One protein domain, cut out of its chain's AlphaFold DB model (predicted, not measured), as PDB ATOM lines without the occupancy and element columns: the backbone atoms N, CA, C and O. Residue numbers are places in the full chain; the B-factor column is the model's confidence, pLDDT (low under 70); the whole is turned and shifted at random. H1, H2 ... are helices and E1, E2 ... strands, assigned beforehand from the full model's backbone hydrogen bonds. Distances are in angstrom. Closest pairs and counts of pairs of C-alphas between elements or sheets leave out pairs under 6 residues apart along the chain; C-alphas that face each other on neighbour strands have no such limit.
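AT A GLANCE: This is residues 14 to 101 of the 111 residues of an uncharacterized protein of Candidatus Kaiserbacteria bacterium RIFCSPHIGHO2_02_FULL_50_50 (UniProt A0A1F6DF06). A small two-stranded hairpin, E1 and E2, lies between two helices that are on its opposite sides, H1 and H3, while E3 and H2 form an arm that reaches away from this body, and residues 75 to 86 run back from the arm to H3. The first printed residues cross the space between body and arm, with residues 14 to 15 paired to E3 and residues 18 to 19 paired to E2. The printed part has 88 residues with three named helices and three named strands, in the order H1, E1, E2, E3, H2, H3; the sheet has the order E1 - E2, antiparallel. The class is mixed, helices and strands, with under half of the residues in named elements. The whole is compact, with a radius of gyration of the C-alphas of 13.7 A and spans of 37 by 29 by 22 A.

IN THESE COORDINATES: H1 is residues 22 to 31, 14.3 A from first to last C-alpha, and begins at C-alpha 22 at (316.991, 163.544, 221.926). E1 is residues 39 to 42, 9.6 A, and E2 is residues 54 to 57, 10.0 A. E3 is residues 62 to 64, 6.4 A. H2 is residues 66 to 74, 12.2 A, and ends at C-alpha 74 at (297.165, 171.707, 242.002). H3, the longest helix, is residues 87 to 98, 16.4 A, and ends at C-alpha 98 at (320.068, 183.237, 224.105).

HOW THE PARTS SIT: E1 and E2 are a hairpin, antiparallel at 157 degrees between their directions. N 42 and O 54 are 2.8 A apart and N 56 and O 40 are 2.9 A apart, both within hydrogen-bond range. The closest C-alphas of H1 and E2 are those of Val 22 and Ala 55, 5.5 A apart; those of H1 and E1 are of Gln 26 and Ile 39, 6.6 A apart. The closest C-alphas of E1 and H3 are those of Val 40 and Ile 93, 6.1 A apart. H1 and H3 are apart. Residues 14 to 15 pair antiparallel with residues 62 to 63 of E3, and residues 18 to 19 with residues 55 to 56 of E2. E3 pairs with no named strand, and E3 and H2 meet only through their link. H2 is apart from H1, E1, E2 and H3. In H1, H2 and H3 every O i to N i+4 pair is within hydrogen-bond range.

THE WHOLE: The two C-alphas farthest apart are those of Arg 33 and Asn 74, 37.7 A. The printed part has no cut. The links from E1 to E2, 11 residues, and from H2 to H3, 12 residues, are long. The mean pLDDT of the printed part is 92.9, and no printed residue is under 70.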
ATOM      1  N   VAL A  14     309.663 181.743 232.998       96.12
ATOM      2  CA  VAL A  14     310.200 181.141 231.782       96.12
ATOM      3  C   VAL A  14     310.508 179.678 232.057       96.12
ATOM      4  O   VAL A  14     311.343 179.328 232.894       96.12
ATOM      5  N   LEU A  15     309.813 178.797 231.348       94.38
ATOM      6  CA  LEU A  15     309.953 177.359 231.472       94.38
ATOM      7  C   LEU A  15     310.646 176.769 230.251       94.38
ATOM      8  O   LEU A  15     310.195 176.957 229.123       94.38
ATOM      9  N   CYS A  16     311.664 175.942 230.481       93.56
ATOM     10  CA  CYS A  16     312.242 175.089 229.445       93.56
ATOM     11  C   CYS A  16     311.851 173.624 229.662       93.56
ATOM     12  O   CYS A  16     311.818 173.128 230.800       93.56
ATOM     13  N   ILE A  17     311.542 172.930 228.562       88.44
ATOM     14  CA  ILE A  17     311.110 171.529 228.566       88.44
ATOM     15  C   ILE A  17     312.276 170.616 228.192       88.44
ATOM     16  O   ILE A  17     312.934 170.816 227.172       88.44
ATOM     17  N   ALA A  18     312.472 169.576 229.003       92.25
ATOM     18  CA  ALA A  18     313.360 168.467 228.693       92.25
ATOM     19  C   ALA A  18     312.593 167.327 228.007       92.25
ATOM     20  O   ALA A  18     311.440 167.036 228.327       92.25
ATOM     21  N   THR A  19     313.256 166.623 227.096       94.12
ATOM     22  CA  THR A  19     312.754 165.394 226.485       94.12
ATOM     23  C   THR A  19     313.843 164.337 226.413       94.12
ATOM     24  O   THR A  19     314.986 164.625 226.077       94.12
ATOM     25  N   SER A  20     313.485 163.077 226.652       95.56
ATOM     26  CA  SER A  20     314.391 161.948 226.405       95.56
ATOM     27  C   SER A  20     314.461 161.551 224.930       95.56
ATOM     28  O   SER A  20     315.264 160.709 224.541       95.56
ATOM     29  N   GLN A  21     313.604 162.124 224.077       96.31
ATOM     30  CA  GLN A  21     313.593 161.861 222.638       96.31
ATOM     31  C   GLN A  21     314.628 162.743 221.923       96.31
ATOM     32  O   GLN A  21     314.291 163.484 221.000       96.31
ATOM     33  N   VAL A  22     315.892 162.656 222.351       97.44
ATOM     34  CA  VAL A  22     316.991 163.544 221.926       97.44
ATOM     35  C   VAL A  22     317.124 163.616 220.406       97.44
ATOM     36  O   VAL A  22     317.117 164.708 219.843       97.44
ATOM     37  N   GLY A  23     317.139 162.467 219.722       97.69
ATOM     38  CA  GLY A  23     317.237 162.435 218.260       97.69
ATOM     39  C   GLY A  23     316.077 163.157 217.567       97.69
ATOM     40  O   GLY A  23     316.289 163.863 216.588       97.69
ATOM     41  N   LYS A  24     314.851 163.072 218.106       97.19
ATOM     42  CA  LYS A  24     313.703 163.804 217.542       97.19
ATOM     43  C   LYS A  24     313.806 165.309 217.777       97.19
ATOM     44  O   LYS A  24     313.371 166.069 216.915       97.19
ATOM     45  N   ALA A  25     314.343 165.740 218.919       96.69
ATOM     46  CA  ALA A  25     314.571 167.157 219.199       96.69
ATOM     47  C   ALA A  25     315.601 167.748 218.223       96.69
ATOM     48  O   ALA A  25     315.311 168.734 217.547       96.69
ATOM     49  N   GLN A  26     316.740 167.072 218.049       97.31
ATOM     50  CA  GLN A  26     317.787 167.476 217.105       97.31
ATOM     51  C   GLN A  26     317.275 167.515 215.659       97.31
ATOM     52  O   GLN A  26     317.457 168.518 214.969       97.31
ATOM     53  N   SER A  27     316.560 166.474 215.213       97.56
ATOM     54  CA  SER A  27     315.975 166.447 213.867       97.56
ATOM     55  C   SER A  27     314.977 167.582 213.639       97.56
ATOM     56  O   SER A  27     314.932 168.142 212.548       97.56
ATOM     57  N   ARG A  28     314.184 167.957 214.650       96.00
ATOM     58  CA  ARG A  28     313.216 169.060 214.541       96.00
ATOM     59  C   ARG A  28     313.910 170.402 214.328       96.00
ATOM     60  O   ARG A  28     313.487 171.152 213.453       96.00
ATOM     61  N   VAL A  29     314.965 170.681 215.093       96.06
ATOM     62  CA  VAL A  29     315.771 171.906 214.951       96.06
ATOM     63  C   VAL A  29     316.445 171.961 213.583       96.06
ATOM     64  O   VAL A  29     316.336 172.975 212.895       96.06
ATOM     65  N   ALA A  30     317.025 170.848 213.126       96.75
ATOM     66  CA  ALA A  30     317.624 170.757 211.796       96.75
ATOM     67  C   ALA A  30     316.599 170.997 210.669       96.75
ATOM     68  O   ALA A  30     316.846 171.796 209.766       96.75
ATOM     69  N   LEU A  31     315.420 170.365 210.740       97.50
ATOM     70  CA  LEU A  31     314.340 170.544 209.757       97.50
ATOM     71  C   LEU A  31     313.829 171.989 209.705       97.50
ATOM     72  O   LEU A  31     313.509 172.490 208.628       97.50
ATOM     73  N   ARG A  32     313.773 172.666 210.855       96.25
ATOM     74  CA  ARG A  32     313.378 174.076 210.967       96.25
ATOM     75  C   ARG A  32     314.503 175.054 210.620       96.25
ATOM     76  O   ARG A  32     314.256 176.254 210.641       96.25
ATOM     77  N   ARG A  33     315.707 174.563 210.295       96.50
ATOM     78  CA  ARG A  33     316.916 175.370 210.048       96.50
ATOM     79  C   ARG A  33     317.248 176.316 211.211       96.50
ATOM     80  O   ARG A  33     317.733 177.420 210.997       96.50
ATOM     81  N   GLN A  34     316.959 175.879 212.434       96.00
ATOM     82  CA  GLN A  34     317.279 176.604 213.660       96.00
ATOM     83  C   GLN A  34     318.710 176.284 214.110       96.00
ATOM     84  O   GLN A  34     319.276 175.254 213.735       96.00
ATOM     85  N   ASN A  35     319.296 177.162 214.924       97.00
ATOM     86  CA  ASN A  35     320.658 176.999 215.425       97.00
ATOM     87  C   ASN A  35     320.782 175.701 216.256       97.00
ATOM     88  O   ASN A  35     320.080 175.571 217.256       97.00
ATOM     89  N   PRO A  36     321.670 174.747 215.918       96.12
ATOM     90  CA  PRO A  36     321.800 173.491 216.664       96.12
ATOM     91  C   PRO A  36     322.250 173.676 218.122       96.12
ATOM     92  O   PRO A  36     321.963 172.813 218.948       96.12
ATOM     93  N   GLY A  37     322.892 174.802 218.461       96.88
ATOM     94  CA  GLY A  37     323.273 175.157 219.835       96.88
ATOM     95  C   GLY A  37     322.087 175.418 220.771       96.88
ATOM     96  O   GLY A  37     322.261 175.478 221.981       96.88
ATOM     97  N   THR A  38     320.873 175.513 220.226       97.31
ATOM     98  CA  THR A  38     319.622 175.615 220.996       97.31
ATOM     99  C   THR A  38     319.124 174.260 221.516       97.31
ATOM    100  O   THR A  38     318.133 174.210 222.237       97.31
ATOM    101  N   ILE A  39     319.787 173.149 221.168       97.75
ATOM    102  CA  ILE A  39     319.534 171.839 221.776       97.75
ATOM    103  C   ILE A  39     320.641 171.521 222.774       97.75
ATOM    104  O   ILE A  39     321.751 171.146 222.396       97.75
ATOM    105  N   VAL A  40     320.313 171.590 224.062       97.31
ATOM    106  CA  VAL A  40     321.254 171.258 225.135       97.31
ATOM    107  C   VAL A  40     321.038 169.815 225.554       97.31
ATOM    108  O   VAL A  40     320.049 169.480 226.201       97.31
ATOM    109  N   VAL A  41     321.964 168.945 225.150       96.94
ATOM    110  CA  VAL A  41     321.949 167.523 225.507       96.94
ATOM    111  C   VAL A  41     322.582 167.320 226.880       96.94
ATOM    112  O   VAL A  41     323.666 167.839 227.149       96.94
ATOM    113  N   ILE A  42     321.900 166.527 227.699       94.56
ATOM    114  CA  ILE A  42     322.272 166.138 229.054       94.56
ATOM    115  C   ILE A  42     322.478 164.633 229.064       94.56
ATOM    116  O   ILE A  42     321.586 163.871 228.665       94.56
ATOM    117  N   GLN A  43     323.659 164.211 229.485       94.81
ATOM    118  CA  GLN A  43     323.982 162.815 229.737       94.81
ATOM    119  C   GLN A  43     323.559 162.421 231.154       94.81
ATOM    120  O   GLN A  43     323.263 163.271 231.986       94.81
ATOM    121  N   VAL A  44     323.507 161.122 231.437       92.88
ATOM    122  CA  VAL A  44     323.094 160.639 232.769       92.88
ATOM    123  C   VAL A  44     324.110 161.052 233.837       92.88
ATOM    124  O   VAL A  44     323.767 161.230 234.996       92.88
ATOM    125  N   GLU A  45     325.361 161.237 233.433       92.50
ATOM    126  CA  GLU A  45     326.478 161.600 234.295       92.50
ATOM    127  C   GLU A  45     326.544 163.110 234.572       92.50
ATOM    128  O   GLU A  45     327.247 163.520 235.490       92.50
ATOM    129  N   ASP A  46     325.814 163.929 233.803       87.62
ATOM    130  CA  ASP A  46     325.817 165.390 233.952       87.62
ATOM    131  C   ASP A  46     325.005 165.851 235.175       87.62
ATOM    132  O   ASP A  46     325.182 166.977 235.630       87.62
ATOM    133  N   THR A  47     324.072 165.027 235.670       86.44
ATOM    134  CA  THR A  47     323.183 165.383 236.786       86.44
ATOM    135  C   THR A  47     322.457 164.164 237.352       86.44
ATOM    136  O   THR A  47     322.125 163.222 236.636       86.44
ATOM    137  N   THR A  48     322.114 164.206 238.640       86.12
ATOM    138  CA  THR A  48     321.320 163.144 239.294       86.12
ATOM    139  C   THR A  48     319.814 163.243 239.023       86.12
ATOM    140  O   THR A  48     319.066 162.318 239.341       86.12
ATOM    141  N   VAL A  49     319.352 164.345 238.419       87.25
ATOM    142  CA  VAL A  49     317.922 164.619 238.193       87.25
ATOM    143  C   VAL A  49     317.338 163.785 237.053       87.25
ATOM    144  O   VAL A  49     316.186 163.347 237.117       87.25
ATOM    145  N   PHE A  50     318.110 163.553 235.988       87.56
ATOM    146  CA  PHE A  50     317.621 162.862 234.797       87.56
ATOM    147  C   PHE A  50     318.157 161.425 234.736       87.56
ATOM    148  O   PHE A  50     319.328 161.219 234.438       87.56
ATOM    149  N   PRO A  51     317.303 160.391 234.882       89.88
ATOM    150  CA  PRO A  51     317.746 158.990 234.903       89.88
ATOM    151  C   PRO A  51     318.141 158.448 233.518       89.88
ATOM    152  O   PRO A  51     318.415 157.262 233.353       89.88
ATOM    153  N   ARG A  52     318.074 159.285 232.481       94.12
ATOM    154  CA  ARG A  52     318.360 158.932 231.091       94.12
ATOM    155  C   ARG A  52     318.818 160.159 230.325       94.12
ATOM    156  O   ARG A  52     318.373 161.273 230.612       94.12
ATOM    157  N   LYS A  53     319.602 159.914 229.274       95.75
ATOM    158  CA  LYS A  53     320.001 160.937 228.309       95.75
ATOM    159  C   LYS A  53     318.784 161.738 227.847       95.75
ATOM    160  O   LYS A  53     317.796 161.175 227.362       95.75
ATOM    161  N   SER A  54     318.871 163.047 228.011       96.44
ATOM    162  CA  SER A  54     317.780 163.984 227.773       96.44
ATOM    163  C   SER A  54     318.291 165.203 227.014       96.44
ATOM    164  O   SER A  54     319.492 165.388 226.842       96.44
ATOM    165  N   ALA A  55     317.383 166.011 226.486       96.94
ATOM    166  CA  ALA A  55     317.723 167.266 225.843       96.94
ATOM    167  C   ALA A  55     316.691 168.335 226.177       96.94
ATOM    168  O   ALA A  55     315.492 168.052 226.179       96.94
ATOM    169  N   PHE A  56     317.162 169.552 226.414       96.81
ATOM    170  CA  PHE A  56     316.329 170.744 226.444       96.81
ATOM    171  C   PHE A  56     316.252 171.349 225.040       96.81
ATOM    172  O   PHE A  56     317.277 171.497 224.373       96.81
ATOM    173  N   ASP A  57     315.037 171.665 224.588       96.25
ATOM    174  CA  ASP A  57     314.814 172.449 223.367       96.25
ATOM    175  C   ASP A  57     314.637 173.921 223.737       96.25
ATOM    176  O   ASP A  57     313.539 174.362 224.082       96.25
ATOM    177  N   CYS A  58     315.728 174.677 223.653       97.44
ATOM    178  CA  CYS A  58     315.776 176.085 224.023       97.44
ATOM    179  C   CYS A  58     315.080 177.013 223.010       97.44
ATOM    180  O   CYS A  58     314.996 178.210 223.258       97.44
ATOM    181  N   ASN A  59     314.546 176.496 221.891       96.19
ATOM    182  CA  ASN A  59     313.641 177.266 221.021       96.19
ATOM    183  C   ASN A  59     312.189 177.241 221.497       96.19
ATOM    184  O   ASN A  59     311.373 178.025 221.020       96.19
ATOM    185  N   SER A  60     311.845 176.286 222.361       93.00
ATOM    186  CA  SER A  60     310.474 176.005 222.781       93.00
ATOM    187  C   SER A  60     310.313 176.322 224.270       93.00
ATOM    188  O   SER A  60     309.952 175.451 225.063       93.00
ATOM    189  N   VAL A  61     310.624 177.564 224.658       95.31
ATOM    190  CA  VAL A  61     310.372 178.051 226.021       95.31
ATOM    191  C   VAL A  61     308.913 178.469 226.179       95.31
ATOM    192  O   VAL A  61     308.268 178.908 225.226       95.31
ATOM    193  N   TYR A  62     308.387 178.327 227.391       93.50
ATOM    194  CA  TYR A  62     307.015 178.684 227.728       93.50
ATOM    195  C   TYR A  62     307.021 179.753 228.805       93.50
ATOM    196  O   TYR A  62     307.619 179.560 229.857       93.50
ATOM    197  N   SER A  63     306.306 180.841 228.568       94.38
ATOM    198  CA  SER A  63     305.972 181.815 229.597       94.38
ATOM    199  C   SER A  63     304.672 181.409 230.286       94.38
ATOM    200  O   SER A  63     303.685 181.104 229.613       94.38
ATOM    201  N   VAL A  64     304.649 181.422 231.612       94.69
ATOM    202  CA  VAL A  64     303.446 181.158 232.410       94.69
ATOM    203  C   VAL A  64     303.435 182.082 233.622       94.69
ATOM    204  O   VAL A  64     304.495 182.375 234.168       94.69
ATOM    205  N   SER A  65     302.272 182.550 234.072       95.38
ATOM    206  CA  SER A  65     302.225 183.269 235.350       95.38
ATOM    207  C   SER A  65     302.455 182.297 236.521       95.38
ATOM    208  O   SER A  65     302.103 181.113 236.418       95.38
ATOM    209  N   PRO A  66     302.999 182.759 237.661       93.25
ATOM    210  CA  PRO A  66     303.109 181.931 238.862       93.25
ATOM    211  C   PRO A  66     301.768 181.311 239.289       93.25
ATOM    212  O   PRO A  66     301.714 180.141 239.668       93.25
ATOM    213  N   GLU A  67     300.673 182.068 239.164       93.50
ATOM    214  CA  GLU A  67     299.324 181.596 239.484       93.50
ATOM    215  C   GLU A  67     298.875 180.462 238.554       93.50
ATOM    216  O   GLU A  67     298.415 179.420 239.023       93.50
ATOM    217  N   GLU A  68     299.045 180.616 237.238       93.00
ATOM    218  CA  GLU A  68     298.668 179.579 236.275       93.00
ATOM    219  C   GLU A  68     299.503 178.304 236.479       93.00
ATOM    220  O   GLU A  68     298.977 177.189 236.387       93.00
ATOM    221  N   LEU A  69     300.793 178.439 236.804       91.38
ATOM    222  CA  LEU A  69     301.635 177.290 237.130       91.38
ATOM    223  C   LEU A  69     301.136 176.574 238.392       91.38
ATOM    224  O   LEU A  69     300.978 175.351 238.371       91.38
ATOM    225  N   ALA A  70     300.825 177.321 239.454       90.81
ATOM    226  CA  ALA A  70     300.272 176.765 240.687       90.81
ATOM    227  C   ALA A  70     298.943 176.036 240.435       90.81
ATOM    228  O   ALA A  70     298.749 174.918 240.910       90.81
ATOM    229  N   GLN A  71     298.053 176.607 239.618       92.75
ATOM    230  CA  GLN A  71     296.803 175.955 239.220       92.75
ATOM    231  C   GLN A  71     297.051 174.638 238.467       92.75
ATOM    232  O   GLN A  71     296.386 173.639 238.740       92.75
ATOM    233  N   LYS A  72     298.025 174.595 237.545       89.19
ATOM    234  CA  LYS A  72     298.374 173.367 236.803       89.19
ATOM    235  C   LYS A  72     298.955 172.274 237.706       89.19
ATOM    236  O   LYS A  72     298.656 171.101 237.473       89.19
ATOM    237  N   ILE A  73     299.743 172.649 238.715       89.62
ATOM    238  CA  ILE A  73     300.278 171.724 239.727       89.62
ATOM    239  C   ILE A  73     299.140 171.192 240.606       89.62
ATOM    240  O   ILE A  73     298.979 169.981 240.729       89.62
ATOM    241  N   ASN A  74     298.292 172.077 241.137       90.00
ATOM    242  CA  ASN A  74     297.165 171.707 242.002       90.00
ATOM    243  C   ASN A  74     296.121 170.840 241.282       90.00
ATOM    244  O   ASN A  74     295.477 169.995 241.897       90.00
ATOM    245  N   ALA A  75     295.966 171.022 239.970       91.25
ATOM    246  CA  ALA A  75     295.113 170.191 239.126       91.25
ATOM    247  C   ALA A  75     295.772 168.863 238.693       91.25
ATOM    248  O   ALA A  75     295.216 168.170 237.838       91.25
ATOM    249  N   SER A  76     296.962 168.526 239.208       84.00
ATOM    250  CA  SER A  76     297.751 167.336 238.845       84.00
ATOM    251  C   SER A  76     298.024 167.193 237.342       84.00
ATOM    252  O   SER A  76     298.233 166.091 236.838       84.00
ATOM    253  N   ARG A  77     298.027 168.308 236.596       78.81
ATOM    254  CA  ARG A  77     298.346 168.323 235.156       78.81
ATOM    255  C   ARG A  77     299.848 168.310 234.907       78.81
ATOM    256  O   ARG A  77     300.292 167.898 233.839       78.81
ATOM    257  N   ILE A  78     300.613 168.800 235.877       82.38
ATOM    258  CA  ILE A  78     302.071 168.838 235.872       82.38
ATOM    259  C   ILE A  78     302.532 168.392 237.256       82.38
ATOM    260  O   ILE A  78     302.029 168.877 238.264       82.38
ATOM    261  N   SER A  79     303.496 167.480 237.302       77.00
ATOM    262  CA  SER A  79     304.200 167.137 238.534       77.00
ATOM    263  C   SER A  79     305.335 168.131 238.772       77.00
ATOM    264  O   SER A  79     306.168 168.334 237.885       77.00
ATOM    265  N   SER A  80     305.396 168.720 239.962       79.88
ATOM    266  CA  SER A  80     306.566 169.467 240.419       79.88
ATOM    267  C   SER A  80     307.587 168.518 241.039       79.88
ATOM    268  O   SER A  80     307.220 167.576 241.740       79.88
ATOM    269  N   MET A  81     308.865 168.794 240.813       77.44
ATOM    270  CA  MET A  81     309.966 168.114 241.481       77.44
ATOM    271  C   MET A  81     310.836 169.186 242.124       77.44
ATOM    272  O   MET A  81     311.257 170.115 241.435       77.44
ATOM    273  N   ASP A  82     311.049 169.080 243.433       78.88
ATOM    274  CA  ASP A  82     311.890 170.014 244.181       78.88
ATOM    275  C   ASP A  82     313.356 169.594 244.033       78.88
ATOM    276  O   ASP A  82     313.930 168.906 244.875       78.88
ATOM    277  N   MET A  83     313.916 169.890 242.861       81.56
ATOM    278  CA  MET A  83     315.310 169.633 242.528       81.56
ATOM    279  C   MET A  83     315.903 170.848 241.834       81.56
ATOM    280  O   MET A  83     315.297 171.430 240.934       81.56
ATOM    281  N   VAL A  84     317.120 171.185 242.243       81.88
ATOM    282  CA  VAL A  84     317.927 172.243 241.646       81.88
ATOM    283  C   VAL A  84     318.956 171.571 240.746       81.88
ATOM    284  O   VAL A  84     319.642 170.649 241.186       81.88
ATOM    285  N   LEU A  85     319.023 171.993 239.482       86.12
ATOM    286  CA  LEU A  85     320.101 171.567 238.592       86.12
ATOM    287  C   LEU A  85     321.396 172.283 238.964       86.12
ATOM    288  O   LEU A  85     321.383 173.410 239.453       86.12
ATOM    289  N   GLU A  86     322.508 171.626 238.676       89.81
ATOM    290  CA  GLU A  86     323.843 172.182 238.804       89.81
ATOM    291  C   GLU A  86     323.970 173.481 237.986       89.81
ATOM    292  O   GLU A  86     323.477 173.572 236.858       89.81
ATOM    293  N   GLU A  87     324.640 174.492 238.543       90.06
ATOM    294  CA  GLU A  87     324.726 175.839 237.958       90.06
ATOM    295  C   GLU A  87     325.274 175.820 236.522       90.06
ATOM    296  O   GLU A  87     324.690 176.426 235.624       90.06
ATOM    297  N   ASP A  88     326.326 175.039 236.264       91.94
ATOM    298  CA  ASP A  88     326.903 174.869 234.924       91.94
ATOM    299  C   ASP A  88     325.881 174.359 233.902       91.94
ATOM    300  O   ASP A  88     325.883 174.758 232.731       91.94
ATOM    301  N   LEU A  89     324.984 173.473 234.333       92.75
ATOM    302  CA  LEU A  89     323.948 172.924 233.475       92.75
ATOM    303  C   LEU A  89     322.862 173.965 233.192       92.75
ATOM    304  O   LEU A  89     322.436 174.102 232.042       92.75
ATOM    305  N   VAL A  90     322.457 174.732 234.205       93.56
ATOM    306  CA  VAL A  90     321.534 175.862 234.037       93.56
ATOM    307  C   VAL A  90     322.124 176.888 233.070       93.56
ATOM    308  O   VAL A  90     321.472 177.234 232.085       93.56
ATOM    309  N   ASN A  91     323.389 177.274 233.256       95.31
ATOM    310  CA  ASN A  91     324.104 178.221 232.397       95.31
ATOM    311  C   ASN A  91     324.161 177.755 230.938       95.31
ATOM    312  O   ASN A  91     323.945 178.543 230.016       95.31
ATOM    313  N   ARG A  92     324.382 176.455 230.697       96.75
ATOM    314  CA  ARG A  92     324.313 175.880 229.344       96.75
ATOM    315  C   ARG A  92     322.922 176.015 228.728       96.75
ATOM    316  O   ARG A  92     322.818 176.308 227.538       96.75
ATOM    317  N   ILE A  93     321.864 175.793 229.507       96.75
ATOM    318  CA  ILE A  93     320.477 175.897 229.032       96.75
ATOM    319  C   ILE A  93     320.126 177.355 228.722       96.75
ATOM    320  O   ILE A  93     319.609 177.618 227.636       96.75
ATOM    321  N   VAL A  94     320.469 178.290 229.611       97.50
ATOM    322  CA  VAL A  94     320.287 179.739 229.415       97.50
ATOM    323  C   VAL A  94     321.035 180.216 228.170       97.50
ATOM    324  O   VAL A  94     320.433 180.827 227.286       97.50
ATOM    325  N   ALA A  95     322.308 179.837 228.006       97.81
ATOM    326  CA  ALA A  95     323.073 180.138 226.796       97.81
ATOM    327  C   ALA A  95     322.385 179.596 225.529       97.81
ATOM    328  O   ALA A  95     322.291 180.296 224.519       97.81
ATOM    329  N   GLY A  96     321.834 178.379 225.592       97.81
ATOM    330  CA  GLY A  96     321.033 177.800 224.512       97.81
ATOM    331  C   GLY A  96     319.780 178.617 224.174       97.81
ATOM    332  O   GLY A  96     319.424 178.719 223.001       97.81
ATOM    333  N   VAL A  97     319.124 179.231 225.167       98.00
ATOM    334  CA  VAL A  97     317.971 180.123 224.943       98.00
ATOM    335  C   VAL A  97     318.416 181.435 224.294       98.00
ATOM    336  O   VAL A  97     317.788 181.881 223.332       98.00
ATOM    337  N   HIS A  98     319.534 182.022 224.729       98.00
ATOM    338  CA  HIS A  98     320.068 183.237 224.105       98.00
ATOM    339  C   HIS A  98     320.445 183.038 222.634       98.00
ATOM    340  O   HIS A  98     320.206 183.943 221.832       98.00
ATOM    341  N   LEU A  99     320.932 181.847 222.265       97.94
ATOM    342  CA  LEU A  99     321.216 181.460 220.877       97.94
ATOM    343  C   LEU A  99     319.968 181.302 219.992       97.94
ATOM    344  O   LEU A  99     320.113 181.166 218.777       97.94
ATOM    345  N   SER A 100     318.764 181.249 220.565       97.38
ATOM    346  CA  SER A 100     317.539 181.031 219.797       97.38
ATOM    347  C   SER A 100     317.027 182.319 219.160       97.38
ATOM    348  O   SER A 100     316.678 183.262 219.862       97.38
ATOM    349  N   ASP A 101     316.872 182.342 217.839       96.31
ATOM    350  CA  ASP A 101     316.312 183.500 217.122       96.31
ATOM    351  C   ASP A 101     314.778 183.601 217.214       96.31
ATOM    352  O   ASP A 101     314.188 184.556 216.715       96.31
TER     353      ASP A 101